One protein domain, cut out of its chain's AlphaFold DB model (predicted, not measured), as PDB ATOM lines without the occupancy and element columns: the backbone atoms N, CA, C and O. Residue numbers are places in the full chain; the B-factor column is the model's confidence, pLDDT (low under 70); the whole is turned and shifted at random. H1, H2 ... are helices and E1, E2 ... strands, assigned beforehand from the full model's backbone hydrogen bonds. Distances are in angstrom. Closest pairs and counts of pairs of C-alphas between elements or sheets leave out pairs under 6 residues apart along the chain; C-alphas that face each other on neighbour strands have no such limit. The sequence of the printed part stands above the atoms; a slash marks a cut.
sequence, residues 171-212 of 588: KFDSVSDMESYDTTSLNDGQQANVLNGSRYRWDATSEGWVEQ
ATOM      1  N   LYS A 171       9.201 -25.526  23.969       80.94
ATOM      2  CA  LYS A 171       9.057 -26.976  23.806       80.94
ATOM      3  C   LYS A 171       7.619 -27.309  23.449       80.94
ATOM      4  O   LYS A 171       6.715 -26.827  24.124       80.94
ATOM      5  N   PHE A 172       7.444 -28.137  22.429       79.31
ATOM      6  CA  PHE A 172       6.139 -28.517  21.896       79.31
ATOM      7  C   PHE A 172       6.016 -30.033  21.751       79.31
ATOM      8  O   PHE A 172       6.996 -30.709  21.419       79.31
ATOM      9  N   ASP A 173       4.807 -30.551  21.966       76.69
ATOM     10  CA  ASP A 173       4.509 -31.984  21.868       76.69
ATOM     11  C   ASP A 173       4.475 -32.470  20.413       76.69
ATOM     12  O   ASP A 173       4.924 -33.577  20.105       76.69
ATOM     13  N   SER A 174       4.049 -31.608  19.489       77.56
ATOM     14  CA  SER A 174       4.050 -31.867  18.053       77.56
ATOM     15  C   SER A 174       4.361 -30.612  17.229       77.56
ATOM     16  O   SER A 174       4.319 -29.487  17.728       77.56
ATOM     17  N   VAL A 175       4.670 -30.801  15.939       80.44
ATOM     18  CA  VAL A 175       4.850 -29.684  14.989       80.44
ATOM     19  C   VAL A 175       3.558 -28.869  14.886       80.44
ATOM     20  O   VAL A 175       3.610 -27.646  14.859       80.44
ATOM     21  N   SER A 176       2.400 -29.529  14.939       85.06
ATOM     22  CA  SER A 176       1.092 -28.872  14.922       85.06
ATOM     23  C   SER A 176       0.860 -27.973  16.143       85.06
ATOM     24  O   SER A 176       0.277 -26.897  16.013       85.06
ATOM     25  N   ASP A 177       1.339 -28.372  17.325       81.12
ATOM     26  CA  ASP A 177       1.241 -27.545  18.541       81.12
ATOM     27  C   ASP A 177       2.158 -26.318  18.459       81.12
ATOM     28  O   ASP A 177       1.813 -25.238  18.931       81.12
ATOM     29  N   MET A 178       3.317 -26.464  17.813       90.25
ATOM     30  CA  MET A 178       4.239 -25.357  17.553       90.25
ATOM     31  C   MET A 178       3.671 -24.370  16.523       90.25
ATOM     32  O   MET A 178       3.750 -23.159  16.718       90.25
ATOM     33  N   GLU A 179       3.093 -24.869  15.429       88.75
ATOM     34  CA  GLU A 179       2.486 -24.039  14.379       88.75
ATOM     35  C   GLU A 179       1.219 -23.311  14.852       88.75
ATOM     36  O   GLU A 179       0.879 -22.264  14.308       88.75
ATOM     37  N   SER A 180       0.540 -23.834  15.877       84.50
ATOM     38  CA  SER A 180      -0.634 -23.205  16.502       84.50
ATOM     39  C   SER A 180      -0.304 -22.312  17.706       84.50
ATOM     40  O   SER A 180      -1.212 -21.715  18.288       84.50
ATOM     41  N   TYR A 181       0.975 -22.198  18.076       85.38
ATOM     42  CA  TYR A 181       1.425 -21.330  19.161       85.38
ATOM     43  C   TYR A 181       1.184 -19.851  18.835       85.38
ATOM     44  O   TYR A 181       1.333 -19.429  17.692       85.38
ATOM     45  N   ASP A 182       0.848 -19.045  19.845       83.75
ATOM     46  CA  ASP A 182       0.685 -17.600  19.679       83.75
ATOM     47  C   ASP A 182       2.035 -16.928  19.383       83.75
ATOM     48  O   ASP A 182       2.912 -16.812  20.243       83.75
ATOM     49  N   THR A 183       2.199 -16.472  18.144       81.44
ATOM     50  CA  THR A 183       3.465 -15.942  17.635       81.44
ATOM     51  C   THR A 183       3.665 -14.453  17.913       81.44
ATOM     52  O   THR A 183       4.749 -13.927  17.662       81.44
ATOM     53  N   THR A 184       2.670 -13.767  18.489       77.31
ATOM     54  CA  THR A 184       2.702 -12.309  18.730       77.31
ATOM     55  C   THR A 184       3.793 -11.866  19.708       77.31
ATOM     56  O   THR A 184       4.203 -10.707  19.700       77.31
ATOM     57  N   SER A 185       4.286 -12.794  20.532       70.81
ATOM     58  CA  SER A 185       5.339 -12.570  21.528       70.81
ATOM     59  C   SER A 185       6.729 -13.051  21.088       70.81
ATOM     60  O   SER A 185       7.696 -12.916  21.846       70.81
ATOM     61  N   LEU A 186       6.851 -13.618  19.880       79.94
ATOM     62  CA  LEU A 186       8.090 -14.228  19.404       79.94
ATOM     63  C   LEU A 186       9.029 -13.212  18.755       79.94
ATOM     64  O   LEU A 186       8.625 -12.363  17.967       79.94
ATOM     65  N   ASN A 187      10.322 -13.355  19.047       78.56
ATOM     66  CA  ASN A 187      11.379 -12.575  18.409       78.56
ATOM     67  C   ASN A 187      11.998 -13.350  17.243       78.56
ATOM     68  O   ASN A 187      12.046 -14.581  17.267       78.56
ATOM     69  N   ASP A 188      12.538 -12.635  16.254       82.44
ATOM     70  CA  ASP A 188      13.323 -13.261  15.188       82.44
ATOM     71  C   ASP A 188      14.465 -14.110  15.774       82.44
ATOM     72  O   ASP A 188      15.202 -13.668  16.662       82.44
ATOM     73  N   GLY A 189      14.584 -15.352  15.305       76.31
ATOM     74  CA  GLY A 189      15.548 -16.328  15.805       76.31
ATOM     75  C   GLY A 189      15.122 -17.106  17.058       76.31
ATOM     76  O   GLY A 189      15.929 -17.908  17.536       76.31
ATOM     77  N   GLN A 190      13.896 -16.931  17.576       85.88
ATOM     78  CA  GLN A 190      13.376 -17.708  18.712       85.88
ATOM     79  C   GLN A 190      13.520 -19.213  18.466       85.88
ATOM     80  O   GLN A 190      13.078 -19.708  17.433       85.88
ATOM     81  N   GLN A 191      14.084 -19.961  19.416       87.38
ATOM     82  CA  GLN A 191      14.253 -21.409  19.269       87.38
ATOM     83  C   GLN A 191      13.058 -22.192  19.812       87.38
ATOM     84  O   GLN A 191      12.556 -21.902  20.901       87.38
ATOM     85  N   ALA A 192      12.671 -23.237  19.084       85.25
ATOM     86  CA  ALA A 192      11.701 -24.230  19.512       85.25
ATOM     87  C   ALA A 192      12.217 -25.649  19.265       85.25
ATOM     88  O   ALA A 192      12.805 -25.945  18.225       85.25
ATOM     89  N   ASN A 193      11.962 -26.536  20.219       85.12
ATOM     90  CA  ASN A 193      12.187 -27.966  20.086       85.12
ATOM     91  C   ASN A 193      10.837 -28.678  20.080       85.12
ATOM     92  O   ASN A 193      10.016 -28.465  20.972       85.12
ATOM     93  N   VAL A 194      10.646 -29.571  19.118       75.38
ATOM     94  CA  VAL A 194       9.492 -30.467  19.084       75.38
ATOM     95  C   VAL A 194       9.912 -31.821  19.659       75.38
ATOM     96  O   VAL A 194      11.054 -32.255  19.492       75.38
ATOM     97  N   LEU A 195       9.006 -32.500  20.363       65.19
ATOM     98  CA  LEU A 195       9.253 -33.789  21.027       65.19
ATOM     99  C   LEU A 195       9.737 -34.908  20.086       65.19
ATOM    100  O   LEU A 195      10.368 -35.860  20.543       65.19
ATOM    101  N   ASN A 196       9.519 -34.765  18.775       62.34
ATOM    102  CA  ASN A 196      10.052 -35.646  17.731       62.34
ATOM    103  C   ASN A 196      11.561 -35.451  17.443       62.34
ATOM    104  O   ASN A 196      12.119 -36.183  16.629       62.34
ATOM    105  N   GLY A 197      12.219 -34.483  18.089       58.41
ATOM    106  CA  GLY A 197      13.643 -34.177  17.933       58.41
ATOM    107  C   GLY A 197      13.964 -33.078  16.914       58.41
ATOM    108  O   GLY A 197      15.108 -32.616  16.886       58.41
ATOM    109  N   SER A 198      12.988 -32.617  16.126       74.06
ATOM    110  CA  SER A 198      13.169 -31.488  15.210       74.06
ATOM    111  C   SER A 198      13.360 -30.183  15.983       74.06
ATOM    112  O   SER A 198      12.736 -29.935  17.022       74.06
ATOM    113  N   ARG A 199      14.243 -29.330  15.460       84.62
ATOM    114  CA  ARG A 199      14.491 -27.986  15.987       84.62
ATOM    115  C   ARG A 199      14.047 -26.960  14.973       84.62
ATOM    116  O   ARG A 199      14.354 -27.091  13.793       84.62
ATOM    117  N   TYR A 200      13.394 -25.919  15.451       86.50
ATOM    118  CA  TYR A 200      12.900 -24.834  14.627       86.50
ATOM    119  C   TYR A 200      13.414 -23.503  15.159       86.50
ATOM    120  O   TYR A 200      13.684 -23.342  16.354       86.50
ATOM    121  N   ARG A 201      13.548 -22.542  14.249       89.38
ATOM    122  CA  ARG A 201      13.715 -21.131  14.587       89.38
ATOM    123  C   ARG A 201      12.523 -20.344  14.066       89.38
ATOM    124  O   ARG A 201      12.106 -20.576  12.935       89.38
ATOM    125  N   TRP A 202      12.006 -19.418  14.857       90.44
ATOM    126  CA  TRP A 202      11.069 -18.420  14.363       90.44
ATOM    127  C   TRP A 202      11.817 -17.479  13.422       90.44
ATOM    128  O   TRP A 202      12.886 -16.977  13.774       90.44
ATOM    129  N   ASP A 203      11.284 -17.277  12.227       86.69
ATOM    130  CA  ASP A 203      11.772 -16.288  11.276       86.69
ATOM    131  C   ASP A 203      10.699 -15.210  11.133       86.69
ATOM    132  O   ASP A 203       9.632 -15.439  10.554       86.69
ATOM    133  N   ALA A 204      10.981 -14.040  11.704       82.25
ATOM    134  CA  ALA A 204      10.027 -12.936  11.745       82.25
ATOM    135  C   ALA A 204       9.792 -12.317  10.359       82.25
ATOM    136  O   ALA A 204       8.801 -11.622  10.166       82.25
ATOM    137  N   THR A 205      10.674 -12.573   9.384       83.25
ATOM    138  CA  THR A 205      10.515 -12.071   8.010       83.25
ATOM    139  C   THR A 205       9.483 -12.888   7.243       83.25
ATOM    140  O   THR A 205       8.742 -12.346   6.426       83.25
ATOM    141  N   SER A 206       9.443 -14.197   7.493       82.50
ATOM    142  CA  SER A 206       8.460 -15.102   6.891       82.50
ATOM    143  C   SER A 206       7.237 -15.362   7.769       82.50
ATOM    144  O   SER A 206       6.370 -16.116   7.343       82.50
ATOM    145  N   GLU A 207       7.188 -14.785   8.977       87.06
ATOM    146  CA  GLU A 207       6.178 -15.064  10.012       87.06
ATOM    147  C   GLU A 207       5.935 -16.573  10.189       87.06
ATOM    148  O   GLU A 207       4.802 -17.054  10.207       87.06
ATOM    149  N   GLY A 208       7.022 -17.346  10.276       88.25
ATOM    150  CA  GLY A 208       6.935 -18.802  10.253       88.25
ATOM    151  C   GLY A 208       8.093 -19.506  10.945       88.25
ATOM    152  O   GLY A 208       9.190 -18.966  11.097       88.25
ATOM    153  N   TRP A 209       7.841 -20.751  11.348       89.31
ATOM    154  CA  TRP A 209       8.853 -21.642  11.902       89.31
ATOM    155  C   TRP A 209       9.681 -22.278  10.785       89.31
ATOM    156  O   TRP A 209       9.161 -22.981   9.923       89.31
ATOM    157  N   VAL A 210      10.992 -22.063  10.820       86.88
ATOM    158  CA  VAL A 210      11.947 -22.653   9.878       86.88
ATOM    159  C   VAL A 210      12.655 -23.817  10.559       86.88
ATOM    160  O   VAL A 210      13.328 -23.624  11.574       86.88
ATOM    161  N   GLU A 211      12.525 -25.022  10.001       85.19
ATOM    162  CA  GLU A 211      13.239 -26.198  10.506       85.19
ATOM    163  C   GLU A 211      14.750 -26.007  10.337       85.19
ATOM    164  O   GLU A 211      15.257 -25.704   9.254       85.19
ATOM    165  N   GLN A 212      15.491 -26.183  11.424       75.88
ATOM    166  CA  GLN A 212      16.941 -26.165  11.407       75.88
ATOM    167  C   GLN A 212      17.454 -27.554  11.038       75.88
ATOM    168  O   GLN A 212      17.679 -28.407  11.897       75.88
TER     169      GLN A 212
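Overview. This is residues 171 to 212 of the 588 residues of an uncharacterized protein of Aidingimonas halophila (UniProt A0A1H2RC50). A small three-stranded antiparallel sheet, E1, E2 and E3 joined by two turns at opposite ends, has one short helix, H1, beside its strands and near both edge strands. A long link loops from H1 back to the sheet, and the first two printed residues, 171 and 172, pair beside E1. The printed part has 42 residues with one named helix and three named strands, in the order H1, E1, E2, E3 along the chain, and the strands lie in the order E1, E2, E3 across the sheet. The class is mixed, helices and strands, with 18 residues, under half of those printed, in named elements. The whole is compact, with a radius of gyration of the C-alphas of 9.3 A and spans of 25 by 19 by 13 A.

Arrangement. E1, residues 191 to 194, E2, residues 199 to 203, and E3, residues 208 to 211, form a meander, each strand the antiparallel neighbour of the one before. E1 and E2 are a hairpin with an angle of 139 degrees between their directions; N 192 and O 200 are 2.9 A apart, and N 200 and O 192 are 2.8 A apart, both within hydrogen-bond range. E2 and E3 are a hairpin at 145 degrees, with N 201 and O 210 at 2.9 A and N 210 and O 201 at 2.8 A, within hydrogen-bond range. E2 is the inner strand; E1 and E3 are edge strands. Residues 171 to 172 pair in parallel with residues 193 to 194 of E1. H1, residues 175 to 179, is on the sheet and only just at the sheet's level, with a height over the sheet of 3.7 A. The closest C-alphas of H1 and E1, those of Val 175 and Val 194, are 6.2 A apart. The closest of H1 and E3, those of Glu 179 and Trp 209, are 7.2 A apart. In H1 every O i to N i+4 pair is within hydrogen-bond range.

Along the chain. E2, the longest strand by residues, spans 12.9 A from C-alpha 199 to C-alpha 203. E1 spans 10.2 A, beginning at C-alpha 191 (14.253, -21.409, 19.269). E3 spans 9.7 A and ends at C-alpha 211 (13.239, -26.198, 10.506). H1 spans 6.2 A, beginning at C-alpha 175 (4.850, -29.684, 14.989).

Size, cuts and confidence. The two C-alphas farthest apart, those of Asn 196 and Thr 205, are 25.5 A apart. The printed part, residues 171 to 212, has no cut. The link from H1 to E1 is long, with 11 residues; those from E1 to E2 and from E2 to E3 are tight, with 4 residues each. The mean pLDDT of the printed part is 81.4, and residues 195 to 197 are under 70.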